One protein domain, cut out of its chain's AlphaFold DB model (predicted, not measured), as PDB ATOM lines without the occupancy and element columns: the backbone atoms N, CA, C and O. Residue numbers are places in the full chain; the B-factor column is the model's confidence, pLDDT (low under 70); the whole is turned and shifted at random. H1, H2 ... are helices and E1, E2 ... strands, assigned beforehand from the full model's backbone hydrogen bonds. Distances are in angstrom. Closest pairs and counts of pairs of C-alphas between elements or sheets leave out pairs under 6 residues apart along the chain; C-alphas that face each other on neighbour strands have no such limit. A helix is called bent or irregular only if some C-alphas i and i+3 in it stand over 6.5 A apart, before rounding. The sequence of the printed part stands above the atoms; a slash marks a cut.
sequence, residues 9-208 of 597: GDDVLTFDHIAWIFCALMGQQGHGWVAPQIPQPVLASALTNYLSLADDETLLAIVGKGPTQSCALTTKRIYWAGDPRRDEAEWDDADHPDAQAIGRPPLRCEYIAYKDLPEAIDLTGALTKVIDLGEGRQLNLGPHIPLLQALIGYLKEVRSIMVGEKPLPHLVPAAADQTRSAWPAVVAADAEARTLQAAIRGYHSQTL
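AT A GLANCE: This is residues 9 to 208 of the 597 residues of the protein "Rhomboid protease GluP" of Singulisphaera sp. GP187 (UniProt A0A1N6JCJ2). A twisted sheet of five strands, E1 to E5, makes the core, with H1 and H4 side by side over one face and the short H2 over the other, three layers in all. The long, bent helix H5 runs from H1 past the sheet, which it only grazes, and past H2 to H3. E6, paired with short stretches at residues 123 to 124 and 138 to 139, makes a small lobe next to H4, while residues 87 to 95 stick out. The printed part has 200 residues with five named helices and six named strands, in the order H1 E1 H2 E2 E3 E4 H3 E5 E6 H4 H5; the sheet runs E1 E2 E3 E4 E5, all antiparallel, and the class is mixed. The whole is compact, with a radius of gyration of the C-alphas of 16.6 A and spans of 50 by 40 by 29 A.

IN THESE COORDINATES: Find C-alpha 9 at (-15.859, -5.948, -7.422); from there H1 runs 25.6 A to residue 26. Next come E1, residues 32 to 34, and H2, residues 40 to 49, 14.1 A long. E2, residues 59 to 64, E3, 70 to 74, and E4, 77 to 81, form a meander, each strand the antiparallel neighbour of the one before. H3, 99 to 102, E5, 109 to 113, and E6, 130 to 132, follow. H4, residues 145 to 162, spans 25.4 A. H5, residues 173 to 206, was assigned as one helix by its hydrogen bonds but is bent, with C-alphas 181 and 184 7.1 A apart; its arms are H5a, 173 to 181, and H5b, 184 to 206, which runs 32.3 A to C-alpha 206 at (-46.107, -26.905, -9.775).

HOW THE PARTS SIT: Look across the sheet for N 33 and O 62 at 2.8 A, N 73 and O 61 at 2.8 A, N 72 and O 79 at 2.8 A, and N 80 and O 110 at 2.9 A. H1, at a height over the sheet of 8.7 A, and H4, at 10.2 A, are on the same face; H2, at 9.4 A, is on the opposite face. H1 and H4 touch, closest at C-alphas 25 and 150, 5.7 A, at a shallow tilt of 26 degrees, opposite ways. H5a touches H1 at C-alphas 179 and 16, 5.6 A. H5b touches H2 at C-alphas 197 and 47, 6.3 A, and H3 at C-alphas 204 and 102, 5.3 A. Every O i to N i+4 pair is within hydrogen-bond range in H2, H4, H5a and H5b; H1 has 13 of 14, and H3 is too short for one.

THE WHOLE: The C-alphas of Ala 89 and Ala 174, the two farthest apart, are 50.9 A apart. The printed part has no cut. The links E4 to H3, E5 to E6 and E6 to H4 are long. The mean pLDDT of the printed part is 76.8; look for values under 70 in residues 82 to 108, among others.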
ATOM      1  N   GLY A   9     -17.289  -6.193  -7.693       53.47
ATOM      2  CA  GLY A   9     -15.859  -5.948  -7.422       53.47
ATOM      3  C   GLY A   9     -15.426  -6.256  -5.979       53.47
ATOM      4  O   GLY A   9     -14.406  -6.914  -5.771       53.47
ATOM      5  N   ASP A  10     -16.248  -5.872  -5.000       59.41
ATOM      6  CA  ASP A  10     -16.000  -6.137  -3.574       59.41
ATOM      7  C   ASP A  10     -16.179  -7.621  -3.204       59.41
ATOM      8  O   ASP A  10     -15.536  -8.118  -2.276       59.41
ATOM      9  N   ASP A  11     -16.991  -8.369  -3.958       61.97
ATOM     10  CA  ASP A  11     -17.242  -9.791  -3.697       61.97
ATOM     11  C   ASP A  11     -16.027 -10.662  -4.033       61.97
ATOM     12  O   ASP A  11     -15.829 -11.694  -3.400       61.97
ATOM     13  N   VAL A  12     -15.190 -10.251  -4.994       66.44
ATOM     14  CA  VAL A  12     -13.955 -10.976  -5.354       66.44
ATOM     15  C   VAL A  12     -12.949 -10.902  -4.211       66.44
ATOM     16  O   VAL A  12     -12.397 -11.918  -3.797       66.44
ATOM     17  N   LEU A  13     -12.755  -9.701  -3.664       70.56
ATOM     18  CA  LEU A  13     -11.914  -9.497  -2.487       70.56
ATOM     19  C   LEU A  13     -12.491 -10.256  -1.291       70.56
ATOM     20  O   LEU A  13     -11.763 -10.975  -0.614       70.56
ATOM     21  N   THR A  14     -13.799 -10.170  -1.065       74.88
ATOM     22  CA  THR A  14     -14.478 -10.897   0.017       74.88
ATOM     23  C   THR A  14     -14.310 -12.415  -0.130       74.88
ATOM     24  O   THR A  14     -13.999 -13.103   0.842       74.88
ATOM     25  N   PHE A  15     -14.420 -12.944  -1.350       80.81
ATOM     26  CA  PHE A  15     -14.176 -14.350  -1.653       80.81
ATOM     27  C   PHE A  15     -12.736 -14.771  -1.367       80.81
ATOM     28  O   PHE A  15     -12.547 -15.752  -0.652       80.81
ATOM     29  N   ASP A  16     -11.738 -14.049  -1.886       82.44
ATOM     30  CA  ASP A  16     -10.322 -14.412  -1.742       82.44
ATOM     31  C   ASP A  16      -9.954 -14.604  -0.259       82.44
ATOM     32  O   ASP A  16      -9.317 -15.592   0.117       82.44
ATOM     33  N   HIS A  17     -10.431 -13.705   0.606       84.12
ATOM     34  CA  HIS A  17     -10.157 -13.764   2.040       84.12
ATOM     35  C   HIS A  17     -10.974 -14.851   2.740       84.12
ATOM     36  O   HIS A  17     -10.402 -15.644   3.487       84.12
ATOM     37  N   ILE A  18     -12.284 -14.954   2.490       85.75
ATOM     38  CA  ILE A  18     -13.118 -15.975   3.144       85.75
ATOM     39  C   ILE A  18     -12.691 -17.388   2.725       85.75
ATOM     40  O   ILE A  18     -12.605 -18.280   3.573       85.75
ATOM     41  N   ALA A  19     -12.388 -17.600   1.444       83.06
ATOM     42  CA  ALA A  19     -11.898 -18.874   0.930       83.06
ATOM     43  C   ALA A  19     -10.541 -19.236   1.544       83.06
ATOM     44  O   ALA A  19     -10.335 -20.384   1.940       83.06
ATOM     45  N   TRP A  20      -9.633 -18.267   1.692       85.12
ATOM     46  CA  TRP A  20      -8.355 -18.497   2.360       85.12
ATOM     47  C   TRP A  20      -8.523 -18.841   3.844       85.12
ATOM     48  O   TRP A  20      -7.951 -19.835   4.290       85.12
ATOM     49  N   ILE A  21      -9.339 -18.089   4.593       86.56
ATOM     50  CA  ILE A  21      -9.624 -18.364   6.014       86.56
ATOM     51  C   ILE A  21     -10.229 -19.765   6.158       86.56
ATOM     52  O   ILE A  21      -9.821 -20.535   7.031       86.56
ATOM     53  N   PHE A  22     -11.156 -20.130   5.268       86.75
ATOM     54  CA  PHE A  22     -11.718 -21.474   5.225       86.75
ATOM     55  C   PHE A  22     -10.631 -22.525   4.986       86.75
ATOM     56  O   PHE A  22     -10.500 -23.458   5.769       86.75
ATOM     57  N   CYS A  23      -9.807 -22.387   3.950       82.94
ATOM     58  CA  CYS A  23      -8.740 -23.347   3.667       82.94
ATOM     59  C   CYS A  23      -7.728 -23.456   4.820       82.94
ATOM     60  O   CYS A  23      -7.310 -24.566   5.155       82.94
ATOM     61  N   ALA A  24      -7.377 -22.338   5.459       84.56
ATOM     62  CA  ALA A  24      -6.423 -22.287   6.562       84.56
ATOM     63  C   ALA A  24      -6.941 -22.984   7.831       84.56
ATOM     64  O   ALA A  24      -6.187 -23.708   8.480       84.56
ATOM     65  N   LEU A  25      -8.218 -22.792   8.176       83.81
ATOM     66  CA  LEU A  25      -8.802 -23.302   9.423       83.81
ATOM     67  C   LEU A  25      -9.534 -24.640   9.241       83.81
ATOM     68  O   LEU A  25      -9.434 -25.526  10.089       83.81
ATOM     69  N   MET A  26     -10.240 -24.815   8.122       82.50
ATOM     70  CA  MET A  26     -11.099 -25.973   7.834       82.50
ATOM     71  C   MET A  26     -10.441 -27.016   6.927       82.50
ATOM     72  O   MET A  26     -10.762 -28.201   7.044       82.50
ATOM     73  N   GLY A  27      -9.510 -26.620   6.049       68.06
ATOM     74  CA  GLY A  27      -8.888 -27.510   5.053       68.06
ATOM     75  C   GLY A  27      -8.156 -28.724   5.645       68.06
ATOM     76  O   GLY A  27      -8.000 -29.742   4.980       68.06
ATOM     77  N   GLN A  28      -7.779 -28.659   6.923       65.62
ATOM     78  CA  GLN A  28      -7.119 -29.739   7.668       65.62
ATOM     79  C   GLN A  28      -8.090 -30.829   8.171       65.62
ATOM     80  O   GLN A  28      -7.646 -31.891   8.600       65.62
ATOM     81  N   GLN A  29      -9.408 -30.591   8.146       70.00
ATOM     82  CA  GLN A  29     -10.394 -31.431   8.843       70.00
ATOM     83  C   GLN A  29     -11.098 -32.474   7.956       70.00
ATOM     84  O   GLN A  29     -11.903 -33.243   8.471       70.00
ATOM     85  N   GLY A  30     -10.854 -32.513   6.637       67.88
ATOM     86  CA  GLY A  30     -11.395 -33.536   5.716       67.88
ATOM     87  C   GLY A  30     -12.932 -33.619   5.596       67.88
ATOM     88  O   GLY A  30     -13.453 -34.528   4.952       67.88
ATOM     89  N   HIS A  31     -13.667 -32.692   6.219       75.00
ATOM     90  CA  HIS A  31     -15.133 -32.694   6.344       75.00
ATOM     91  C   HIS A  31     -15.785 -31.426   5.763       75.00
ATOM     92  O   HIS A  31     -16.876 -31.034   6.172       75.00
ATOM     93  N   GLY A  32     -15.097 -30.772   4.823       78.38
ATOM     94  CA  GLY A  32     -15.576 -29.600   4.096       78.38
ATOM     95  C   GLY A  32     -15.434 -29.800   2.592       78.38
ATOM     96  O   GLY A  32     -14.364 -30.166   2.110       78.38
ATOM     97  N   TRP A  33     -16.514 -29.560   1.858       84.62
ATOM     98  CA  TRP A  33     -16.553 -29.584   0.401       84.62
ATOM     99  C   TRP A  33     -16.576 -28.151  -0.115       84.62
ATOM    100  O   TRP A  33     -17.523 -27.424   0.167       84.62
ATOM    101  N   VAL A  34     -15.540 -27.746  -0.847       85.25
ATOM    102  CA  VAL A  34     -15.378 -26.380  -1.369       85.25
ATOM    103  C   VAL A  34     -15.864 -26.330  -2.812       85.25
ATOM    104  O   VAL A  34     -15.582 -27.249  -3.580       85.25
ATOM    105  N   ALA A  35     -16.573 -25.277  -3.210       83.50
ATOM    106  CA  ALA A  35     -16.916 -25.060  -4.615       83.50
ATOM    107  C   ALA A  35     -15.627 -24.926  -5.467       83.50
ATOM    108  O   ALA A  35     -14.677 -24.284  -5.021       83.50
ATOM    109  N   PRO A  36     -15.528 -25.533  -6.671       81.62
ATOM    110  CA  PRO A  36     -16.531 -26.314  -7.411       81.62
ATOM    111  C   PRO A  36     -16.531 -27.824  -7.096       81.62
ATOM    112  O   PRO A  36     -17.263 -28.584  -7.717       81.62
ATOM    113  N   GLN A  37     -15.705 -28.294  -6.161       85.25
ATOM    114  CA  GLN A  37     -15.517 -29.720  -5.856       85.25
ATOM    115  C   GLN A  37     -16.649 -30.319  -5.008       85.25
ATOM    116  O   GLN A  37     -16.514 -31.419  -4.470       85.25
ATOM    117  N   ILE A  38     -17.765 -29.604  -4.865       85.81
ATOM    118  CA  ILE A  38     -18.939 -30.076  -4.141       85.81
ATOM    119  C   ILE A  38     -19.602 -31.175  -4.981       85.81
ATOM    120  O   ILE A  38     -20.049 -30.899  -6.095       85.81
ATOM    121  N   PRO A  39     -19.717 -32.417  -4.477       84.44
ATOM    122  CA  PRO A  39     -20.408 -33.460  -5.218       84.44
ATOM    123  C   PRO A  39     -21.878 -33.083  -5.466       84.44
ATOM    124  O   PRO A  39     -22.577 -32.630  -4.564       84.44
ATOM    125  N   GLN A  40     -22.400 -33.348  -6.662       79.69
ATOM    126  CA  GLN A  40     -23.816 -33.116  -6.998       79.69
ATOM    127  C   GLN A  40     -24.811 -33.696  -5.956       79.69
ATOM    128  O   GLN A  40     -25.708 -32.969  -5.525       79.69
ATOM    129  N   PRO A  41     -24.636 -34.940  -5.444       77.12
ATOM    130  CA  PRO A  41     -25.524 -35.503  -4.416       77.12
ATOM    131  C   PRO A  41     -25.516 -34.725  -3.096       77.12
ATOM    132  O   PRO A  41     -26.535 -34.613  -2.417       77.12
ATOM    133  N   VAL A  42     -24.357 -34.179  -2.739       80.56
ATOM    134  CA  VAL A  42     -24.162 -33.353  -1.549       80.56
ATOM    135  C   VAL A  42     -24.897 -32.033  -1.698       80.56
ATOM    136  O   VAL A  42     -25.653 -31.644  -0.810       80.56
ATOM    137  N   LEU A  43     -24.677 -31.362  -2.830       84.00
ATOM    138  CA  LEU A  43     -25.284 -30.076  -3.135       84.00
ATOM    139  C   LEU A  43     -26.807 -30.196  -3.149       84.00
ATOM    140  O   LEU A  43     -27.504 -29.419  -2.501       84.00
ATOM    141  N   ALA A  44     -27.320 -31.221  -3.827       78.25
ATOM    142  CA  ALA A  44     -28.746 -31.485  -3.883       78.25
ATOM    143  C   ALA A  44     -29.338 -31.783  -2.501       78.25
ATOM    144  O   ALA A  44     -30.420 -31.292  -2.176       78.25
ATOM    145  N   SER A  45     -28.625 -32.546  -1.666       76.81
ATOM    146  CA  SER A  45     -29.054 -32.794  -0.290       76.81
ATOM    147  C   SER A  45     -29.089 -31.508   0.533       76.81
ATOM    148  O   SER A  45     -30.041 -31.313   1.280       76.81
ATOM    149  N   ALA A  46     -28.096 -30.627   0.398       79.00
ATOM    150  CA  ALA A  46     -28.070 -29.351   1.108       79.00
ATOM    151  C   ALA A  46     -29.250 -28.460   0.695       79.00
ATOM    152  O   ALA A  46     -30.011 -28.016   1.554       79.00
ATOM    153  N   LEU A  47     -29.466 -28.286  -0.613       78.62
ATOM    154  CA  LEU A  47     -30.580 -27.509  -1.179       78.62
ATOM    155  C   LEU A  47     -31.955 -28.056  -0.787       78.62
ATOM    156  O   LEU A  47     -32.908 -27.295  -0.649       78.62
ATOM    157  N   THR A  48     -32.067 -29.371  -0.597       72.50
ATOM    158  CA  THR A  48     -33.329 -30.002  -0.184       72.50
ATOM    159  C   THR A  48     -33.562 -29.906   1.322       72.50
ATOM    160  O   THR A  48     -34.714 -29.939   1.742       72.50
ATOM    161  N   ASN A  49     -32.508 -29.805   2.142       69.56
ATOM    162  CA  ASN A  49     -32.623 -29.968   3.595       69.56
ATOM    163  C   ASN A  49     -32.465 -28.681   4.407       69.56
ATOM    164  O   ASN A  49     -33.083 -28.602   5.466       69.56
ATOM    165  N   TYR A  50     -31.637 -27.723   3.980       69.38
ATOM    166  CA  TYR A  50     -31.332 -26.535   4.798       69.38
ATOM    167  C   TYR A  50     -30.692 -25.358   4.046       69.38
ATOM    168  O   TYR A  50     -30.315 -24.381   4.686       69.38
ATOM    169  N   LEU A  51     -30.498 -25.431   2.729       77.69
ATOM    170  CA  LEU A  51     -29.853 -24.361   1.969       77.69
ATOM    171  C   LEU A  51     -30.873 -23.613   1.110       77.69
ATOM    172  O   LEU A  51     -31.452 -24.187   0.187       77.69
ATOM    173  N   SER A  52     -31.022 -22.314   1.371       73.81
ATOM    174  CA  SER A  52     -31.733 -21.382   0.497       73.81
ATOM    175  C   SER A  52     -30.800 -20.244   0.089       73.81
ATOM    176  O   SER A  52     -30.569 -19.332   0.871       73.81
ATOM    177  N   LEU A  53     -30.234 -20.316  -1.120       74.62
ATOM    178  CA  LEU A  53     -29.301 -19.302  -1.615       74.62
ATOM    179  C   LEU A  53     -30.033 -17.990  -1.918       74.62
ATOM    180  O   LEU A  53     -30.958 -17.981  -2.733       74.62
ATOM    181  N   ALA A  54     -29.583 -16.890  -1.316       76.00
ATOM    182  CA  ALA A  54     -30.003 -15.544  -1.691       76.00
ATOM    183  C   ALA A  54     -29.336 -15.111  -3.007       76.00
ATOM    184  O   ALA A  54     -28.280 -15.621  -3.385       76.00
ATOM    185  N   ASP A  55     -29.946 -14.187  -3.748       73.81
ATOM    186  CA  ASP A  55     -29.468 -13.775  -5.082       73.81
ATOM    187  C   ASP A  55     -28.154 -12.976  -5.054       73.81
ATOM    188  O   ASP A  55     -27.416 -12.922  -6.044       73.81
ATOM    189  N   ASP A  56     -27.830 -12.393  -3.904       79.50
ATOM    190  CA  ASP A  56     -26.706 -11.484  -3.692       79.50
ATOM    191  C   ASP A  56     -25.494 -12.132  -2.996       79.50
ATOM    192  O   ASP A  56     -24.590 -11.425  -2.555       79.50
ATOM    193  N   GLU A  57     -25.459 -13.460  -2.882       82.81
ATOM    194  CA  GLU A  57     -24.362 -14.209  -2.255       82.81
ATOM    195  C   GLU A  57     -23.855 -15.357  -3.142       82.81
ATOM    196  O   GLU A  57     -24.438 -15.666  -4.177       82.81
ATOM    197  N   THR A  58     -22.742 -15.991  -2.775       86.94
ATOM    198  CA  THR A  58     -22.183 -17.133  -3.525       86.94
ATOM    199  C   THR A  58     -21.890 -18.289  -2.581       86.94
ATOM    200  O   THR A  58     -21.297 -18.071  -1.522       86.94
ATOM    201  N   LEU A  59     -22.304 -19.507  -2.948       88.25
ATOM    202  CA  LEU A  59     -22.017 -20.726  -2.189       88.25
ATOM    203  C   LEU A  59     -20.518 -21.047  -2.226       88.25
ATOM    204  O   LEU A  59     -19.953 -21.293  -3.291       88.25
ATOM    205  N   LEU A  60     -19.882 -21.090  -1.055       87.62
ATOM    206  CA  LEU A  60     -18.441 -21.313  -0.930       87.62
ATOM    207  C   LEU A  60     -18.112 -22.745  -0.533       87.62
ATOM    208  O   LEU A  60     -17.249 -23.379  -1.142       87.62
ATOM    209  N   ALA A  61     -18.788 -23.254   0.494       88.19
ATOM    210  CA  ALA A  61     -18.514 -24.581   1.017       88.19
ATOM    211  C   ALA A  61     -19.728 -25.207   1.706       88.19
ATOM    212  O   ALA A  61     -20.601 -24.513   2.224       88.19
ATOM    213  N   ILE A  62     -19.739 -26.537   1.764       88.75
ATOM    214  CA  ILE A  62     -20.639 -27.325   2.611       88.75
ATOM    215  C   ILE A  62     -19.783 -28.090   3.617       88.75
ATOM    216  O   ILE A  62     -18.863 -28.814   3.235       88.75
ATOM    217  N   VAL A  63     -20.079 -27.929   4.902       88.69
ATOM    218  CA  VAL A  63     -19.309 -28.497   6.014       88.69
ATOM    219  C   VAL A  63     -20.173 -29.490   6.778       88.69
ATOM    220  O   VAL A  63     -21.298 -29.168   7.151       88.69
ATOM    221  N   GLY A  64     -19.661 -30.694   7.033       81.19
ATOM    222  CA  GLY A  64     -20.329 -31.711   7.850       81.19
ATOM    223  C   GLY A  64     -20.038 -33.146   7.408       81.19
ATOM    224  O   GLY A  64     -19.247 -33.388   6.499       81.19
ATOM    225  N   LYS A  65     -20.674 -34.117   8.075       65.94
ATOM    226  CA  LYS A  65     -20.442 -35.562   7.855       65.94
ATOM    227  C   LYS A  65     -21.579 -36.298   7.144       65.94
ATOM    228  O   LYS A  65     -21.512 -37.517   7.001       65.94
ATOM    229  N   GLY A  66     -22.612 -35.601   6.681       59.31
ATOM    230  CA  GLY A  66     -23.717 -36.264   6.005       59.31
ATOM    231  C   GLY A  66     -24.924 -35.370   5.745       59.31
ATOM    232  O   GLY A  66     -24.953 -34.218   6.163       59.31
ATOM    233  N   PRO A  67     -25.955 -35.915   5.087       51.25
ATOM    234  CA  PRO A  67     -27.083 -35.150   4.551       51.25
ATOM    235  C   PRO A  67     -27.935 -34.424   5.607       51.25
ATOM    236  O   PRO A  67     -28.670 -33.501   5.262       51.25
ATOM    237  N   THR A  68     -27.857 -34.829   6.878       52.25
ATOM    238  CA  THR A  68     -28.694 -34.327   7.983       52.25
ATOM    239  C   THR A  68     -27.945 -33.474   9.009       52.25
ATOM    240  O   THR A  68     -28.586 -32.859   9.854       52.25
ATOM    241  N   GLN A  69     -26.610 -33.436   8.959       68.19
ATOM    242  CA  GLN A  69     -25.752 -32.716   9.909       68.19
ATOM    243  C   GLN A  69     -24.661 -31.977   9.139       68.19
ATOM    244  O   GLN A  69     -23.484 -32.353   9.150       68.19
ATOM    245  N   SER A  70     -25.096 -30.943   8.430       82.38
ATOM    246  CA  SER A  70     -24.233 -30.077   7.646       82.38
ATOM    247  C   SER A  70     -24.707 -28.632   7.715       82.38
ATOM    248  O   SER A  70     -25.887 -28.365   7.942       82.38
ATOM    249  N   CYS A  71     -23.777 -27.712   7.494       88.62
ATOM    250  CA  CYS A  71     -24.056 -26.307   7.248       88.62
ATOM    251  C   CYS A  71     -23.449 -25.881   5.909       88.62
ATOM    252  O   CYS A  71     -22.452 -26.447   5.451       88.62
ATOM    253  N   ALA A  72     -24.038 -24.869   5.291       88.94
ATOM    254  CA  ALA A  72     -23.529 -24.249   4.078       88.94
ATOM    255  C   ALA A  72     -22.986 -22.859   4.404       88.94
ATOM    256  O   ALA A  72     -23.600 -22.100   5.152       88.94
ATOM    257  N   LEU A  73     -21.825 -22.545   3.843       90.00
ATOM    258  CA  LEU A  73     -21.138 -21.272   3.999       90.00
ATOM    259  C   LEU A  73     -21.230 -20.506   2.685       90.00
ATOM    260  O   LEU A  73     -20.866 -21.037   1.630       90.00
ATOM    261  N   THR A  74     -21.692 -19.264   2.747       89.38
ATOM    262  CA  THR A  74     -21.693 -18.334   1.617       89.38
ATOM    263  C   THR A  74     -20.704 -17.202   1.861       89.38
ATOM    264  O   THR A  74     -20.042 -17.144   2.901       89.38
ATOM    265  N   THR A  75     -20.607 -16.277   0.910       86.69
ATOM    266  CA  THR A  75     -19.847 -15.030   1.063       86.69
ATOM    267  C   THR A  75     -20.363 -14.121   2.180       86.69
ATOM    268  O   THR A  75     -19.627 -13.241   2.614       86.69
ATOM    269  N   LYS A  76     -21.598 -14.310   2.673       85.19
ATOM    270  CA  LYS A  76     -22.228 -13.398   3.649       85.19
ATOM    271  C   LYS A  76     -22.806 -14.085   4.885       85.19
ATOM    272  O   LYS A  76     -22.958 -13.432   5.922       85.19
ATOM    273  N   ARG A  77     -23.184 -15.360   4.776       88.69
ATOM    274  CA  ARG A  77     -23.998 -16.072   5.768       88.69
ATOM    275  C   ARG A  77     -23.550 -17.516   5.942       88.69
ATOM    276  O   ARG A  77     -22.963 -18.128   5.050       88.69
ATOM    277  N   ILE A  78     -23.926 -18.070   7.086       89.69
ATOM    278  CA  ILE A  78     -23.973 -19.512   7.326       89.69
ATOM    279  C   ILE A  78     -25.438 -19.964   7.379       89.69
ATOM    280  O   ILE A  78     -26.262 -19.293   7.997       89.69
ATOM    281  N   TYR A  79     -25.736 -21.100   6.744       87.75
ATOM    282  CA  TYR A  79     -27.052 -21.748   6.687       87.75
ATOM    283  C   TYR A  79     -26.997 -23.146   7.304       87.75
ATOM    284  O   TYR A  79     -26.047 -23.889   7.046       87.75
ATOM    285  N   TRP A  80     -28.013 -23.542   8.072       86.19
ATOM    286  CA  TRP A  80     -28.110 -24.886   8.652       86.19
ATOM    287  C   TRP A  80     -29.553 -25.305   8.958       86.19
ATOM    288  O   TRP A  80     -30.498 -24.528   8.854       86.19
ATOM    289  N   ALA A  81     -29.719 -26.580   9.309       76.69
ATOM    290  CA  ALA A  81     -30.983 -27.149   9.760       76.69
ATOM    291  C   ALA A  81     -31.283 -26.745  11.220       76.69
ATOM    292  O   ALA A  81     -30.564 -27.167  12.126       76.69
ATOM    293  N   GLY A  82     -32.338 -25.966  11.453       67.50
ATOM    294  CA  GLY A  82     -32.771 -25.476  12.771       67.50
ATOM    295  C   GLY A  82     -33.498 -26.509  13.644       67.50
ATOM    296  O   GLY A  82     -33.878 -27.585  13.168       67.50
ATOM    297  N   ASP A  83     -33.712 -26.190  14.933       62.47
ATOM    298  CA  ASP A  83     -34.372 -27.104  15.888       62.47
ATOM    299  C   ASP A  83     -35.880 -27.228  15.578       62.47
ATOM    300  O   ASP A  83     -36.613 -26.235  15.644       62.47
ATOM    301  N   PRO A  84     -36.395 -28.440  15.287       54.91
ATOM    302  CA  PRO A  84     -37.816 -28.653  15.026       54.91
ATOM    303  C   PRO A  84     -38.744 -28.373  16.226       54.91
ATOM    304  O   PRO A  84     -39.959 -28.371  16.032       54.91
ATOM    305  N   ARG A  85     -38.220 -28.168  17.445       52.00
ATOM    306  CA  ARG A  85     -38.998 -27.967  18.687       52.00
ATOM    307  C   ARG A  85     -39.201 -26.507  19.109       52.00
ATOM    308  O   ARG A  85     -39.875 -26.280  20.107       52.00
ATOM    309  N   ARG A  86     -38.631 -25.528  18.401       54.50
ATOM    310  CA  ARG A  86     -38.834 -24.098  18.703       54.50
ATOM    311  C   ARG A  86     -40.274 -23.693  18.326       54.50
ATOM    312  O   ARG A  86     -40.747 -24.108  17.270       54.50
ATOM    313  N   ASP A  87     -40.981 -22.943  19.177       45.84
ATOM    314  CA  ASP A  87     -42.434 -22.692  19.056       45.84
ATOM    315  C   ASP A  87     -42.849 -22.042  17.712       45.84
ATOM    316  O   ASP A  87     -42.069 -21.346  17.060       45.84
ATOM    317  N   GLU A  88     -44.086 -22.300  17.256       48.53
ATOM    318  CA  GLU A  88     -44.671 -21.710  16.027       48.53
ATOM    319  C   GLU A  88     -44.994 -20.206  16.176       48.53
ATOM    320  O   GLU A  88     -45.191 -19.530  15.175       48.53
ATOM    321  N   ALA A  89     -45.038 -19.672  17.404       43.53
ATOM    322  CA  ALA A  89     -45.529 -18.319  17.696       43.53
ATOM    323  C   ALA A  89     -44.512 -17.178  17.463       43.53
ATOM    324  O   ALA A  89     -44.928 -16.032  17.336       43.53
ATOM    325  N   GLU A  90     -43.209 -17.474  17.392       43.66
ATOM    326  CA  GLU A  90     -42.140 -16.495  17.084       43.66
ATOM    327  C   GLU A  90     -41.762 -16.468  15.591       43.66
ATOM    328  O   GLU A  90     -40.852 -15.748  15.190       43.66
ATOM    329  N   TRP A  91     -42.419 -17.278  14.756       45.28
ATOM    330  CA  TRP A  91     -42.091 -17.405  13.338       45.28
ATOM    331  C   TRP A  91     -42.876 -16.382  12.511       45.28
ATOM    332  O   TRP A  91     -44.052 -16.605  12.211       45.28
ATOM    333  N   ASP A  92     -42.232 -15.278  12.125       47.22
ATOM    334  CA  ASP A  92     -42.798 -14.364  11.133       47.22
ATOM    335  C   ASP A  92     -42.523 -14.894   9.720       47.22
ATOM    336  O   ASP A  92     -41.395 -14.996   9.235       47.22
ATOM    337  N   ASP A  93     -43.606 -15.251   9.045       44.59
ATOM    338  CA  ASP A  93     -43.631 -15.701   7.661       44.59
ATOM    339  C   ASP A  93     -43.070 -14.641   6.682       44.59
ATOM    340  O   ASP A  93     -42.637 -14.991   5.578       44.59
ATOM    341  N   ALA A  94     -43.042 -13.365   7.085       43.50
ATOM    342  CA  ALA A  94     -42.465 -12.261   6.321       43.50
ATOM    343  C   ALA A  94     -40.923 -12.277   6.267       43.50
ATOM    344  O   ALA A  94     -40.355 -11.834   5.268       43.50
ATOM    345  N   ASP A  95     -40.252 -12.843   7.276       40.25
ATOM    346  CA  ASP A  95     -38.781 -12.898   7.359       40.25
ATOM    347  C   ASP A  95     -38.176 -14.096   6.597       40.25
ATOM    348  O   ASP A  95     -36.961 -14.182   6.384       40.25
ATOM    349  N   HIS A  96     -39.028 -15.024   6.138       48.28
ATOM    350  CA  HIS A  96     -38.636 -16.275   5.478       48.28
ATOM    351  C   HIS A  96     -39.437 -16.570   4.187       48.28
ATOM    352  O   HIS A  96     -40.020 -17.656   4.053       48.28
ATOM    353  N   PRO A  97     -39.437 -15.662   3.190       44.94
ATOM    354  CA  PRO A  97     -40.266 -15.784   1.984       44.94
ATOM    355  C   PRO A  97     -39.984 -17.057   1.163       44.94
ATOM    356  O   PRO A  97     -40.893 -17.621   0.551       44.94
ATOM    357  N   ASP A  98     -38.752 -17.576   1.198       46.66
ATOM    358  CA  ASP A  98     -38.363 -18.798   0.478       46.66
ATOM    359  C   ASP A  98     -38.774 -20.102   1.187       46.66
ATOM    360  O   ASP A  98     -39.001 -21.122   0.527       46.66
ATOM    361  N   ALA A  99     -38.942 -20.093   2.515       43.59
ATOM    362  CA  ALA A  99     -39.362 -21.274   3.280       43.59
ATOM    363  C   ALA A  99     -40.830 -21.651   2.998       43.59
ATOM    364  O   ALA A  99     -41.208 -22.830   3.041       43.59
ATOM    365  N   GLN A 100     -41.657 -20.667   2.626       42.62
ATOM    366  CA  GLN A 100     -43.048 -20.876   2.222       42.62
ATOM    367  C   GLN A 100     -43.195 -21.605   0.877       42.62
ATOM    368  O   GLN A 100     -44.195 -22.301   0.658       42.62
ATOM    369  N   ALA A 101     -42.206 -21.496  -0.016       42.56
ATOM    370  CA  ALA A 101     -42.274 -22.016  -1.383       42.56
ATOM    371  C   ALA A 101     -42.174 -23.557  -1.480       42.56
ATOM    372  O   ALA A 101     -42.559 -24.141  -2.491       42.56
ATOM    373  N   ILE A 102     -41.703 -24.234  -0.426       44.16
ATOM    374  CA  ILE A 102     -41.305 -25.659  -0.441       44.16
ATOM    375  C   ILE A 102     -42.417 -26.584   0.129       44.16
ATOM    376  O   ILE A 102     -42.331 -27.814   0.132       44.16
ATOM    377  N   GLY A 103     -43.551 -26.023   0.569       41.16
ATOM    378  CA  GLY A 103     -44.731 -26.806   0.971       41.16
ATOM    379  C   GLY A 103     -44.507 -27.723   2.191       41.16
ATOM    380  O   GLY A 103     -44.925 -28.873   2.145       41.16
ATOM    381  N   ARG A 104     -43.901 -27.175   3.261       42.94
ATOM    382  CA  ARG A 104     -43.496 -27.710   4.596       42.94
ATOM    383  C   ARG A 104     -42.049 -28.210   4.747       42.94
ATOM    384  O   ARG A 104     -41.516 -28.802   3.813       42.94
ATOM    385  N   PRO A 105     -41.422 -27.910   5.909       35.31
ATOM    386  CA  PRO A 105     -40.139 -27.235   5.923       35.31
ATOM    387  C   PRO A 105     -39.021 -28.246   5.652       35.31
ATOM    388  O   PRO A 105     -38.992 -29.285   6.318       35.31
ATOM    389  N   PRO A 106     -38.070 -27.958   4.745       44.25
ATOM    390  CA  PRO A 106     -36.714 -28.428   5.008       44.25
ATOM    391  C   PRO A 106     -36.391 -27.967   6.433       44.25
ATOM    392  O   PRO A 106     -36.722 -26.822   6.744       44.25
ATOM    393  N   LEU A 107     -35.930 -28.877   7.309       51.31
ATOM    394  CA  LEU A 107     -35.544 -28.602   8.707       51.31
ATOM    395  C   LEU A 107     -35.256 -27.113   8.889       51.31
ATOM    396  O   LEU A 107     -34.297 -26.672   8.260       51.31
ATOM    397  N   ARG A 108     -36.139 -26.376   9.601       60.03
ATOM    398  CA  ARG A 108     -36.206 -24.896   9.640       60.03
ATOM    399  C   ARG A 108     -34.881 -24.300   9.182       60.03
ATOM    400  O   ARG A 108     -33.928 -24.368   9.941       60.03
ATOM    401  N   CYS A 109     -34.783 -23.858   7.929       71.38
ATOM    402  CA  CYS A 109     -33.521 -23.333   7.422       71.38
ATOM    403  C   CYS A 109     -33.174 -22.098   8.255       71.38
ATOM    404  O   CYS A 109     -33.797 -21.049   8.100       71.38
ATOM    405  N   GLU A 110     -32.243 -22.256   9.187       80.31
ATOM    406  CA  GLU A 110     -31.737 -21.169  10.001       80.31
ATOM    407  C   GLU A 110     -30.525 -20.581   9.297       80.31
ATOM    408  O   GLU A 110     -29.747 -21.279   8.638       80.31
ATOM    409  N   TYR A 111     -30.392 -19.269   9.421       86.19
ATOM    410  CA  TYR A 111     -29.244 -18.555   8.914       86.19
ATOM    411  C   TYR A 111     -28.849 -17.437   9.871       86.19
ATOM    412  O   TYR A 111     -29.655 -16.923  10.652       86.19
ATOM    413  N   ILE A 112     -27.582 -17.053   9.800       88.19
ATOM    414  CA  ILE A 112     -27.078 -15.844  10.440       88.19
ATOM    415  C   ILE A 112     -26.039 -15.218   9.515       88.19
ATOM    416  O   ILE A 112     -25.196 -15.915   8.942       88.19
ATOM    417  N   ALA A 113     -26.138 -13.906   9.306       89.44
ATOM    418  CA  ALA A 113     -25.099 -13.181   8.593       89.44
ATOM    419  C   ALA A 113     -23.871 -13.043   9.485       89.44
ATOM    420  O   ALA A 113     -23.985 -12.880  10.697       89.44
ATOM    421  N   TYR A 114     -22.684 -13.081   8.883       90.50
ATOM    422  CA  TYR A 114     -21.441 -13.061   9.653       90.50
ATOM    423  C   TYR A 114     -21.291 -11.808  10.527       90.50
ATOM    424  O   TYR A 114     -20.705 -11.885  11.599       90.50
ATOM    425  N   LYS A 115     -21.861 -10.676  10.097       86.94
ATOM    426  CA  LYS A 115     -21.899  -9.420  10.862       86.94
ATOM    427  C   LYS A 115     -22.788  -9.469  12.113       86.94
ATOM    428  O   LYS A 115     -22.568  -8.693  13.033       86.94
ATOM    429  N   ASP A 116     -23.767 -10.372  12.137       89.94
ATOM    430  CA  ASP A 116     -24.760 -10.491  13.209       89.94
ATOM    431  C   ASP A 116     -24.395 -11.621  14.189       89.94
ATOM    432  O   ASP A 116     -25.118 -11.875  15.148       89.94
ATOM    433  N   LEU A 117     -23.271 -12.316  13.959       92.12
ATOM    434  CA  LEU A 117     -22.743 -13.302  14.897       92.12
ATOM    435  C   LEU A 117     -22.401 -12.636  16.245       92.12
ATOM    436  O   LEU A 117     -21.870 -11.519  16.263       92.12
ATOM    437  N   PRO A 118     -22.629 -13.316  17.382       90.06
ATOM    438  CA  PRO A 118     -22.253 -12.796  18.690       90.06
ATOM    439  C   PRO A 118     -20.729 -12.730  18.841       90.06
ATOM    440  O   PRO A 118     -19.984 -13.444  18.169       90.06
ATOM    441  N   GLU A 119     -20.256 -11.882  19.754       84.81
ATOM    442  CA  GLU A 119     -18.829 -11.780  20.092       84.81
ATOM    443  C   GLU A 119     -18.299 -13.091  20.705       84.81
ATOM    444  O   GLU A 119     -17.219 -13.572  20.353       84.81
ATOM    445  N   ALA A 120     -19.102 -13.724  21.566       85.81
ATOM    446  CA  ALA A 120     -18.816 -15.029  22.149       85.81
ATOM    447  C   ALA A 120     -19.514 -16.148  21.355       85.81
ATOM    448  O   ALA A 120     -20.722 -16.341  21.468       85.81
ATOM    449  N   ILE A 121     -18.738 -16.890  20.557       90.25
ATOM    450  CA  ILE A 121     -19.170 -18.118  19.863       90.25
ATOM    451  C   ILE A 121     -18.458 -19.302  20.519       90.25
ATOM    452  O   ILE A 121     -17.261 -19.493  20.298       90.25
ATOM    453  N   ASP A 122     -19.163 -20.101  21.315       87.12
ATOM    454  CA  ASP A 122     -18.557 -21.189  22.090       87.12
ATOM    455  C   ASP A 122     -19.351 -22.500  21.995       87.12
ATOM    456  O   ASP A 122     -20.472 -22.559  21.485       87.12
ATOM    457  N   LEU A 123     -18.736 -23.587  22.476       87.50
ATOM    458  CA  LEU A 123     -19.386 -24.891  22.580       87.50
ATOM    459  C   LEU A 123     -20.249 -24.970  23.837       87.50
ATOM    460  O   LEU A 123     -19.739 -24.878  24.954       87.50
ATOM    461  N   THR A 124     -21.530 -25.271  23.666       79.56
ATOM    462  CA  THR A 124     -22.487 -25.457  24.761       79.56
ATOM    463  C   THR A 124     -23.055 -26.883  24.776       79.56
ATOM    464  O   THR A 124     -22.859 -27.681  23.855       79.56
ATOM    465  N   GLY A 125     -23.703 -27.266  25.882       70.38
ATOM    466  CA  GLY A 125     -24.281 -28.603  26.074       70.38
ATOM    467  C   GLY A 125     -23.315 -29.658  26.644       70.38
ATOM    468  O   GLY A 125     -22.109 -29.674  26.372       70.38
ATOM    469  N   ALA A 126     -23.853 -30.558  27.477       61.44
ATOM    470  CA  ALA A 126     -23.067 -31.561  28.205       61.44
ATOM    471  C   ALA A 126     -22.737 -32.808  27.363       61.44
ATOM    472  O   ALA A 126     -21.589 -33.241  27.356       61.44
ATOM    473  N   LEU A 127     -23.719 -33.354  26.632       61.47
ATOM    474  CA  LEU A 127     -23.596 -34.641  25.926       61.47
ATOM    475  C   LEU A 127     -23.479 -34.510  24.400       61.47
ATOM    476  O   LEU A 127     -22.767 -35.288  23.777       61.47
ATOM    477  N   THR A 128     -24.155 -33.535  23.788       66.38
ATOM    478  CA  THR A 128     -24.277 -33.427  22.321       66.38
ATOM    479  C   THR A 128     -23.449 -32.315  21.683       66.38
ATOM    480  O   THR A 128     -23.465 -32.245  20.464       66.38
ATOM    481  N   LYS A 129     -22.732 -31.503  22.482       81.88
ATOM    482  CA  LYS A 129     -21.835 -30.393  22.084       81.88
ATOM    483  C   LYS A 129     -22.291 -29.629  20.830       81.88
ATOM    484  O   LYS A 129     -22.024 -30.044  19.709       81.88
ATOM    485  N   VAL A 130     -22.919 -28.476  21.026       86.06
ATOM    486  CA  VAL A 130     -23.431 -27.613  19.948       86.06
ATOM    487  C   VAL A 130     -22.690 -26.278  19.922       86.06
ATOM    488  O   VAL A 130     -22.138 -25.869  20.941       86.06
ATOM    489  N   ILE A 131     -22.653 -25.613  18.768       89.38
ATOM    490  CA  ILE A 131     -22.125 -24.248  18.645       89.38
ATOM    491  C   ILE A 131     -23.263 -23.280  18.961       89.38
ATOM    492  O   ILE A 131     -24.308 -23.336  18.309       89.38
ATOM    493  N   ASP A 132     -23.064 -22.414  19.950       88.38
ATOM    494  CA  ASP A 132     -23.998 -21.334  20.267       88.38
ATOM    495  C   ASP A 132     -23.749 -20.142  19.334       88.38
ATOM    496  O   ASP A 132     -22.638 -19.610  19.271       88.38
ATOM    497  N   LEU A 133     -24.780 -19.764  18.580       89.44
ATOM    498  CA  LEU A 133     -24.760 -18.644  17.640       89.44
ATOM    499  C   LEU A 133     -25.563 -17.441  18.167       89.44
ATOM    500  O   LEU A 133     -25.808 -16.505  17.410       89.44
ATOM    501  N   GLY A 134     -25.946 -17.443  19.449       84.62
ATOM    502  CA  GLY A 134     -26.666 -16.354  20.106       84.62
ATOM    503  C   GLY A 134     -28.182 -16.402  19.893       84.62
ATOM    504  O   GLY A 134     -28.692 -17.048  18.979       84.62
ATOM    505  N   GLU A 135     -28.931 -15.720  20.767       80.94
ATOM    506  CA  GLU A 135     -30.402 -15.598  20.679       80.94
ATOM    507  C   GLU A 135     -31.131 -16.955  20.564       80.94
ATOM    508  O   GLU A 135     -32.120 -17.117  19.844       80.94
ATOM    509  N   GLY A 136     -30.604 -17.975  21.248       76.44
ATOM    510  CA  GLY A 136     -31.152 -19.334  21.235       76.44
ATOM    511  C   GLY A 136     -30.911 -20.119  19.939       76.44
ATOM    512  O   GLY A 136     -31.468 -21.205  19.792       76.44
ATOM    513  N   ARG A 137     -30.102 -19.606  19.001       84.56
ATOM    514  CA  ARG A 137     -29.705 -20.307  17.770       84.56
ATOM    515  C   ARG A 137     -28.540 -21.250  18.048       84.56
ATOM    516  O   ARG A 137     -27.512 -20.842  18.585       84.56
ATOM    517  N   GLN A 138     -28.694 -22.517  17.671       85.88
ATOM    518  CA  GLN A 138     -27.691 -23.555  17.920       85.88
ATOM    519  C   GLN A 138     -27.397 -24.348  16.651       85.88
ATOM    520  O   GLN A 138     -28.307 -24.836  15.980       85.88
ATOM    521  N   LEU A 139     -26.110 -24.531  16.360       86.75
ATOM    522  CA  LEU A 139     -25.631 -25.342  15.247       86.75
ATOM    523  C   LEU A 139     -25.079 -26.679  15.760       86.75
ATOM    524  O   LEU A 139     -24.114 -26.725  16.525       86.75
ATOM    525  N   ASN A 140     -25.680 -27.780  15.305       83.81
ATOM    526  CA  ASN A 140     -25.291 -29.142  15.670       83.81
ATOM    527  C   ASN A 140     -24.799 -29.931  14.446       83.81
ATOM    528  O   ASN A 140     -25.586 -30.287  13.569       83.81
ATOM    529  N   LEU A 141     -23.501 -30.251  14.420       80.50
ATOM    530  CA  LEU A 141     -22.858 -31.054  13.368       80.50
ATOM    531  C   LEU A 141     -22.391 -32.435  13.872       80.50
ATOM    532  O   LEU A 141     -21.547 -33.081  13.246       80.50
ATOM    533  N   GLY A 142     -22.916 -32.887  15.015       77.38
ATOM    534  CA  GLY A 142     -22.521 -34.141  15.656       77.38
ATOM    535  C   GLY A 142     -21.246 -34.033  16.512       77.38
ATOM    536  O   GLY A 142     -20.696 -32.951  16.705       77.38
ATOM    537  N   PRO A 143     -20.734 -35.158  17.049       79.75
ATOM    538  CA  PRO A 143     -19.766 -35.169  18.156       79.75
ATOM    539  C   PRO A 143     -18.306 -34.862  17.760       79.75
ATOM    540  O   PRO A 143     -17.382 -35.146  18.524       79.75
ATOM    541  N   HIS A 144     -18.050 -34.320  16.568       81.81
ATOM    542  CA  HIS A 144     -16.689 -34.136  16.058       81.81
ATOM    543  C   HIS A 144     -16.059 -32.831  16.562       81.81
ATOM    544  O   HIS A 144     -15.963 -31.846  15.832       81.81
ATOM    545  N   ILE A 145     -15.606 -32.837  17.816       84.25
ATOM    546  CA  ILE A 145     -15.067 -31.654  18.508       84.25
ATOM    547  C   ILE A 145     -14.019 -30.879  17.679       84.25
ATOM    548  O   ILE A 145     -14.176 -29.663  17.582       84.25
ATOM    549  N   PRO A 146     -13.031 -31.510  17.006       86.94
ATOM    550  CA  PRO A 146     -12.061 -30.770  16.190       86.94
ATOM    551  C   PRO A 146     -12.692 -29.995  15.027       86.94
ATOM    552  O   PRO A 146     -12.268 -28.887  14.718       86.94
ATOM    553  N   LEU A 147     -13.747 -30.550  14.419       86.94
ATOM    554  CA  LEU A 147     -14.475 -29.886  13.334       86.94
ATOM    555  C   LEU A 147     -15.247 -28.682  13.875       86.94
ATOM    556  O   LEU A 147     -15.205 -27.612  13.278       86.94
ATOM    557  N   LEU A 148     -15.932 -28.856  15.009       88.56
ATOM    558  CA  LEU A 148     -16.686 -27.775  15.640       88.56
ATOM    559  C   LEU A 148     -15.760 -26.638  16.089       88.56
ATOM    560  O   LEU A 148     -16.078 -25.475  15.878       88.56
ATOM    561  N   GLN A 149     -14.597 -26.961  16.661       88.62
ATOM    562  CA  GLN A 149     -13.596 -25.971  17.063       88.62
ATOM    563  C   GLN A 149     -13.005 -25.225  15.863       88.62
ATOM    564  O   GLN A 149     -12.883 -24.002  15.914       88.62
ATOM    565  N   ALA A 150     -12.686 -25.933  14.775       89.12
ATOM    566  CA  ALA A 150     -12.228 -25.312  13.535       89.12
ATOM    567  C   ALA A 150     -13.294 -24.369  12.951       89.12
ATOM    568  O   ALA A 150     -12.976 -23.245  12.563       89.12
ATOM    569  N   LEU A 151     -14.565 -24.790  12.963       91.31
ATOM    570  CA  LEU A 151     -15.678 -23.974  12.485       91.31
ATOM    571  C   LEU A 151     -15.901 -22.741  13.368       91.31
ATOM    572  O   LEU A 151     -16.084 -21.653  12.836       91.31
ATOM    573  N   ILE A 152     -15.820 -22.872  14.696       92.38
ATOM    574  CA  ILE A 152     -15.855 -21.725  15.619       92.38
ATOM    575  C   ILE A 152     -14.727 -20.742  15.292       92.38
ATOM    576  O   ILE A 152     -14.973 -19.540  15.217       92.38
ATOM    577  N   GLY A 153     -13.505 -21.239  15.073       91.69
ATOM    578  CA  GLY A 153     -12.364 -20.407  14.686       91.69
ATOM    579  C   GLY A 153     -12.625 -19.641  13.389       91.69
ATOM    580  O   GLY A 153     -12.420 -18.431  13.341       91.69
ATOM    581  N   TYR A 154     -13.145 -20.328  12.370       91.94
ATOM    582  CA  TYR A 154     -13.542 -19.713  11.103       91.94
ATOM    583  C   TYR A 154     -14.604 -18.625  11.303       91.94
ATOM    584  O   TYR A 154     -14.423 -17.502  10.835       91.94
ATOM    585  N   LEU A 155     -15.680 -18.923  12.037       93.56
ATOM    586  CA  LEU A 155     -16.783 -17.986  12.262       93.56
ATOM    587  C   LEU A 155     -16.333 -16.741  13.036       93.56
ATOM    588  O   LEU A 155     -16.718 -15.634  12.664       93.56
ATOM    589  N   LYS A 156     -15.487 -16.901  14.064       92.56
ATOM    590  CA  LYS A 156     -14.903 -15.777  14.820       92.56
ATOM    591  C   LYS A 156     -14.047 -14.882  13.922       92.56
ATOM    592  O   LYS A 156     -14.186 -13.661  13.971       92.56
ATOM    593  N   GLU A 157     -13.199 -15.475  13.082       91.69
ATOM    594  CA  GLU A 157     -12.312 -14.707  12.204       91.69
ATOM    595  C   GLU A 157     -13.106 -13.937  11.144       91.69
ATOM    596  O   GLU A 157     -12.940 -12.723  11.015       91.69
ATOM    597  N   VAL A 158     -14.035 -14.604  10.451       90.75
ATOM    598  CA  VAL A 158     -14.878 -13.963   9.431       90.75
ATOM    599  C   VAL A 158     -15.748 -12.871  10.048       90.75
ATOM    600  O   VAL A 158     -15.792 -11.772   9.504       90.75
ATOM    601  N   ARG A 159     -16.377 -13.112  11.209       91.56
ATOM    602  CA  ARG A 159     -17.120 -12.076  11.942       91.56
ATOM    603  C   ARG A 159     -16.261 -10.834  12.154       91.56
ATOM    604  O   ARG A 159     -16.685  -9.754  11.763       91.56
ATOM    605  N   SER A 160     -15.071 -10.990  12.745       90.44
ATOM    606  CA  SER A 160     -14.204  -9.862  13.115       90.44
ATOM    607  C   SER A 160     -13.832  -8.975  11.922       90.44
ATOM    608  O   SER A 160     -13.757  -7.754  12.050       90.44
ATOM    609  N   ILE A 161     -13.680  -9.573  10.739       88.06
ATOM    610  CA  ILE A 161     -13.452  -8.844   9.487       88.06
ATOM    611  C   ILE A 161     -14.734  -8.132   9.043       88.06
ATOM    612  O   ILE A 161     -14.710  -6.948   8.718       88.06
ATOM    613  N   MET A 162     -15.870  -8.832   9.066       86.44
ATOM    614  CA  MET A 162     -17.153  -8.318   8.573       86.44
ATOM    615  C   MET A 162     -17.729  -7.173   9.417       86.44
ATOM    616  O   MET A 162     -18.461  -6.346   8.878       86.44
ATOM    617  N   VAL A 163     -17.406  -7.104  10.713       88.69
ATOM    618  CA  VAL A 163     -17.802  -5.986  11.595       88.69
ATOM    619  C   VAL A 163     -16.732  -4.889  11.705       88.69
ATOM    620  O   VAL A 163     -16.943  -3.900  12.400       88.69
ATOM    621  N   GLY A 164     -15.591  -5.042  11.021       85.75
ATOM    622  CA  GLY A 164     -14.506  -4.056  11.004       85.75
ATOM    623  C   GLY A 164     -13.606  -4.041  12.247       85.75
ATOM    624  O   GLY A 164     -12.822  -3.109  12.409       85.75
ATOM    625  N   GLU A 165     -13.685  -5.054  13.115       89.69
ATOM    626  CA  GLU A 165     -12.781  -5.227  14.267       89.69
ATOM    627  C   GLU A 165     -11.355  -5.583  13.821       89.69
ATOM    628  O   GLU A 165     -10.377  -5.164  14.445       89.69
ATOM    629  N   LYS A 166     -11.229  -6.350  12.732       85.50
ATOM    630  CA  LYS A 166      -9.952  -6.688  12.099       85.50
ATOM    631  C   LYS A 166      -9.928  -6.237  10.638       85.50
ATOM    632  O   LYS A 166     -10.930  -6.384   9.939       85.50
ATOM    633  N   PRO A 167      -8.785  -5.739  10.137       83.19
ATOM    634  CA  PRO A 167      -8.618  -5.523   8.707       83.19
ATOM    635  C   PRO A 167      -8.593  -6.864   7.958       83.19
ATOM    636  O   PRO A 167      -8.254  -7.904   8.526       83.19
ATOM    637  N   LEU A 168      -8.899  -6.823   6.660       81.69
ATOM    638  CA  LEU A 168      -8.724  -7.966   5.764       81.69
ATOM    639  C   LEU A 168      -7.264  -8.467   5.827       81.69
ATOM    640  O   LEU A 168      -6.341  -7.657   5.684       81.69
ATOM    641  N   PRO A 169      -7.027  -9.771   6.060       79.88
ATOM    642  CA  PRO A 169      -5.675 -10.297   6.202       79.88
ATOM    643  C   PRO A 169      -4.900 -10.204   4.885       79.88
ATOM    644  O   PRO A 169      -5.436 -10.464   3.815       79.88
ATOM    645  N   HIS A 170      -3.605  -9.892   4.952       80.31
ATOM    646  CA  HIS A 170      -2.767  -9.862   3.754       80.31
ATOM    647  C   HIS A 170      -2.604 -11.268   3.159       80.31
ATOM    648  O   HIS A 170      -1.908 -12.118   3.714       80.31
ATOM    649  N   LEU A 171      -3.215 -11.494   1.996       80.25
ATOM    650  CA  LEU A 171      -3.045 -12.722   1.227       80.25
ATOM    651  C   LEU A 171      -1.698 -12.719   0.501       80.25
ATOM    652  O   LEU A 171      -1.355 -11.777  -0.216       80.25
ATOM    653  N   VAL A 172      -0.941 -13.807   0.650       85.25
ATOM    654  CA  VAL A 172       0.269 -14.038  -0.150       85.25
ATOM    655  C   VAL A 172      -0.146 -14.165  -1.626       85.25
ATOM    656  O   VAL A 172      -1.144 -14.842  -1.891       85.25
ATOM    657  N   PRO A 173       0.601 -13.593  -2.595       83.12
ATOM    658  CA  PRO A 173       0.204 -13.581  -4.008       83.12
ATOM    659  C   PRO A 173      -0.211 -14.951  -4.555       83.12
ATOM    660  O   PRO A 173      -1.250 -15.066  -5.189       83.12
ATOM    661  N   ALA A 174       0.524 -16.011  -4.204       82.56
ATOM    662  CA  ALA A 174       0.206 -17.373  -4.630       82.56
ATOM    663  C   ALA A 174      -1.184 -17.858  -4.171       82.56
ATOM    664  O   ALA A 174      -1.876 -18.533  -4.928       82.56
ATOM    665  N   ALA A 175      -1.607 -17.508  -2.951       78.81
ATOM    666  CA  ALA A 175      -2.924 -17.874  -2.431       78.81
ATOM    667  C   ALA A 175      -4.036 -17.067  -3.114       78.81
ATOM    668  O   ALA A 175      -5.047 -17.644  -3.503       78.81
ATOM    669  N   ALA A 176      -3.816 -15.765  -3.317       79.56
ATOM    670  CA  ALA A 176      -4.753 -14.895  -4.026       79.56
ATOM    671  C   ALA A 176      -4.919 -15.296  -5.505       79.56
ATOM    672  O   ALA A 176      -6.011 -15.239  -6.063       79.56
ATOM    673  N   ASP A 177      -3.844 -15.729  -6.160       82.31
ATOM    674  CA  ASP A 177      -3.903 -16.184  -7.550       82.31
ATOM    675  C   ASP A 177      -4.595 -17.548  -7.659       82.31
ATOM    676  O   ASP A 177      -5.387 -17.771  -8.578       82.31
ATOM    677  N   GLN A 178      -4.377 -18.438  -6.686       81.69
ATOM    678  CA  GLN A 178      -5.083 -19.712  -6.608       81.69
ATOM    679  C   GLN A 178      -6.594 -19.512  -6.429       81.69
ATOM    680  O   GLN A 178      -7.367 -20.106  -7.184       81.69
ATOM    681  N   THR A 179      -7.032 -18.669  -5.487       79.56
ATOM    682  CA  THR A 179      -8.463 -18.382  -5.281       79.56
ATOM    683  C   THR A 179      -9.070 -17.740  -6.525       79.56
ATOM    684  O   THR A 179     -10.060 -18.254  -7.054       79.56
ATOM    685  N   ARG A 180      -8.425 -16.715  -7.094       80.38
ATOM    686  CA  ARG A 180      -8.889 -16.071  -8.333       80.38
ATOM    687  C   ARG A 180      -8.996 -17.029  -9.513       80.38
ATOM    688  O   ARG A 180      -9.949 -16.931 -10.281       80.38
ATOM    689  N   SER A 181      -8.066 -17.973  -9.651       84.00
ATOM    690  CA  SER A 181      -8.125 -18.980 -10.720       84.00
ATOM    691  C   SER A 181      -9.316 -19.937 -10.575       84.00
ATOM    692  O   SER A 181      -9.862 -20.393 -11.580       84.00
ATOM    693  N   ALA A 182      -9.758 -20.208  -9.342       83.62
ATOM    694  CA  ALA A 182     -10.904 -21.067  -9.055       83.62
ATOM    695  C   ALA A 182     -12.253 -20.334  -9.173       83.62
ATOM    696  O   ALA A 182     -13.276 -20.980  -9.413       83.62
ATOM    697  N   TRP A 183     -12.266 -19.003  -9.041       83.81
ATOM    698  CA  TRP A 183     -13.482 -18.180  -9.014       83.81
ATOM    699  C   TRP A 183     -14.459 -18.440 -10.175       83.81
ATOM    700  O   TRP A 183     -15.640 -18.651  -9.896       83.81
ATOM    701  N   PRO A 184     -14.040 -18.530 -11.458       86.19
ATOM    702  CA  PRO A 184     -14.975 -18.826 -12.547       86.19
ATOM    703  C   PRO A 184     -15.706 -20.165 -12.374       86.19
ATOM    704  O   PRO A 184     -16.891 -20.272 -12.683       86.19
ATOM    705  N   ALA A 185     -15.018 -21.182 -11.849       86.50
ATOM    706  CA  ALA A 185     -15.613 -22.491 -11.603       86.50
ATOM    707  C   ALA A 185     -16.548 -22.475 -10.383       86.50
ATOM    708  O   ALA A 185     -17.590 -23.127 -10.409       86.50
ATOM    709  N   VAL A 186     -16.221 -21.695  -9.345       86.31
ATOM    710  CA  VAL A 186     -17.113 -21.444  -8.198       86.31
ATOM    711  C   VAL A 186     -18.410 -20.783  -8.661       86.31
ATOM    712  O   VAL A 186     -19.489 -21.257  -8.321       86.31
ATOM    713  N   VAL A 187     -18.317 -19.742  -9.492       84.00
ATOM    714  CA  VAL A 187     -19.486 -19.049 -10.058       84.00
ATOM    715  C   VAL A 187     -20.332 -19.995 -10.915       84.00
ATOM    716  O   VAL A 187     -21.557 -19.977 -10.818       84.00
ATOM    717  N   ALA A 188     -19.704 -20.858 -11.719       85.62
ATOM    718  CA  ALA A 188     -20.424 -21.865 -12.496       85.62
ATOM    719  C   ALA A 188     -21.160 -22.880 -11.599       85.62
ATOM    720  O   ALA A 188     -22.323 -23.191 -11.855       85.62
ATOM    721  N   ALA A 189     -20.517 -23.354 -10.527       86.06
ATOM    722  CA  ALA A 189     -21.128 -24.267  -9.560       86.06
ATOM    723  C   ALA A 189     -22.284 -23.608  -8.781       86.06
ATOM    724  O   ALA A 189     -23.310 -24.244  -8.547       86.06
ATOM    725  N   ASP A 190     -22.160 -22.327  -8.419       86.38
ATOM    726  CA  ASP A 190     -23.237 -21.541  -7.802       86.38
ATOM    727  C   ASP A 190     -24.424 -21.359  -8.765       86.38
ATOM    728  O   ASP A 190     -25.575 -21.561  -8.381       86.38
ATOM    729  N   ALA A 191     -24.166 -21.076 -10.045       85.62
ATOM    730  CA  ALA A 191     -25.211 -20.997 -11.067       85.62
ATOM    731  C   ALA A 191     -25.939 -22.342 -11.269       85.62
ATOM    732  O   ALA A 191     -27.168 -22.376 -11.413       85.62
ATOM    733  N   GLU A 192     -25.211 -23.463 -11.232       85.56
ATOM    734  CA  GLU A 192     -25.798 -24.806 -11.242       85.56
ATOM    735  C   GLU A 192     -26.660 -25.045  -9.993       85.56
ATOM    736  O   GLU A 192     -27.809 -25.484 -10.111       85.56
ATOM    737  N   ALA A 193     -26.156 -24.687  -8.807       85.19
ATOM    738  CA  ALA A 193     -26.887 -24.783  -7.547       85.19
ATOM    739  C   ALA A 193     -28.198 -23.988  -7.590       85.19
ATOM    740  O   ALA A 193     -29.248 -24.509  -7.213       85.19
ATOM    741  N   ARG A 194     -28.166 -22.758  -8.113       85.25
ATOM    742  CA  ARG A 194     -29.349 -21.901  -8.294       85.25
ATOM    743  C   ARG A 194     -30.347 -22.489  -9.276       85.25
ATOM    744  O   ARG A 194     -31.548 -22.467  -9.015       85.25
ATOM    745  N   THR A 195     -29.866 -23.056 -10.379       85.62
ATOM    746  CA  THR A 195     -30.719 -23.739 -11.361       85.62
ATOM    747  C   THR A 195     -31.414 -24.943 -10.726       85.62
ATOM    748  O   THR A 195     -32.626 -25.118 -10.873       85.62
ATOM    749  N   LEU A 196     -30.680 -25.746  -9.953       82.88
ATOM    750  CA  LEU A 196     -31.232 -26.880  -9.216       82.88
ATOM    751  C   LEU A 196     -32.226 -26.429  -8.136       82.88
ATOM    752  O   LEU A 196     -33.304 -27.005  -8.019       82.88
ATOM    753  N   GLN A 197     -31.912 -25.373  -7.388       81.56
ATOM    754  CA  GLN A 197     -32.811 -24.787  -6.393       81.56
ATOM    755  C   GLN A 197     -34.104 -24.276  -7.040       81.56
ATOM    756  O   GLN A 197     -35.192 -24.497  -6.510       81.56
ATOM    757  N   ALA A 198     -34.012 -23.619  -8.199       80.25
ATOM    758  CA  ALA A 198     -35.171 -23.190  -8.974       80.25
ATOM    759  C   ALA A 198     -36.001 -24.390  -9.452       80.25
ATOM    760  O   ALA A 198     -37.225 -24.360  -9.344       80.25
ATOM    761  N   ALA A 199     -35.359 -25.476  -9.893       79.25
ATOM    762  CA  ALA A 199     -36.047 -26.715 -10.256       79.25
ATOM    763  C   ALA A 199     -36.753 -27.368  -9.052       79.25
ATOM    764  O   ALA A 199     -37.893 -27.811  -9.180       79.25
ATOM    765  N   ILE A 200     -36.124 -27.383  -7.871       76.31
ATOM    766  CA  ILE A 200     -36.726 -27.877  -6.622       76.31
ATOM    767  C   ILE A 200     -37.929 -27.005  -6.227       76.31
ATOM    768  O   ILE A 200     -39.016 -27.532  -5.987       76.31
ATOM    769  N   ARG A 201     -37.788 -25.672  -6.230       73.25
ATOM    770  CA  ARG A 201     -38.895 -24.729  -5.966       73.25
ATOM    771  C   ARG A 201     -40.038 -24.890  -6.980       73.25
ATOM    772  O   ARG A 201     -41.212 -24.903  -6.601       73.25
ATOM    773  N   GLY A 202     -39.706 -25.077  -8.257       71.56
ATOM    774  CA  GLY A 202     -40.657 -25.381  -9.326       71.56
ATOM    775  C   GLY A 202     -41.422 -26.676  -9.058       71.56
ATOM    776  O   GLY A 202     -42.648 -26.674  -9.069       71.56
ATOM    777  N   TYR A 203     -40.723 -27.754  -8.702       74.38
ATOM    778  CA  TYR A 203     -41.333 -29.024  -8.303       74.38
ATOM    779  C   TYR A 203     -42.317 -28.861  -7.136       74.38
ATOM    780  O   TYR A 203     -43.452 -29.333  -7.210       74.38
ATOM    781  N   HIS A 204     -41.941 -28.140  -6.079       69.75
ATOM    782  CA  HIS A 204     -42.825 -27.950  -4.927       69.75
ATOM    783  C   HIS A 204     -44.086 -27.143  -5.248       69.75
ATOM    784  O   HIS A 204     -45.155 -27.453  -4.723       69.75
ATOM    785  N   SER A 205     -43.974 -26.132  -6.107       67.50
ATOM    786  CA  SER A 205     -45.089 -25.240  -6.449       67.50
ATOM    787  C   SER A 205     -45.980 -25.763  -7.580       67.50
ATOM    788  O   SER A 205     -47.182 -25.505  -7.574       67.50
ATOM    789  N   GLN A 206     -45.417 -26.497  -8.543       69.38
ATOM    790  CA  GLN A 206     -46.107 -26.905  -9.775       69.38
ATOM    791  C   GLN A 206     -46.551 -28.372  -9.758       69.38
ATOM    792  O   GLN A 206     -47.527 -28.731 -10.424       69.38
ATOM    793  N   THR A 207     -45.847 -29.225  -9.011       73.00
ATOM    794  CA  THR A 207     -46.073 -30.678  -9.016       73.00
ATOM    795  C   THR A 207     -46.901 -31.132  -7.818       73.00
ATOM    796  O   THR A 207     -47.690 -32.072  -7.937       73.00
ATOM    797  N   LEU A 208     -46.761 -30.468  -6.668       78.31
ATOM    798  CA  LEU A 208     -47.481 -30.837  -5.452       78.31
ATOM    799  C   LEU A 208     -48.876 -30.208  -5.417       78.31
ATOM    800  O   LEU A 208     -49.044 -28.993  -5.437       78.31
TER     801      LEU A 208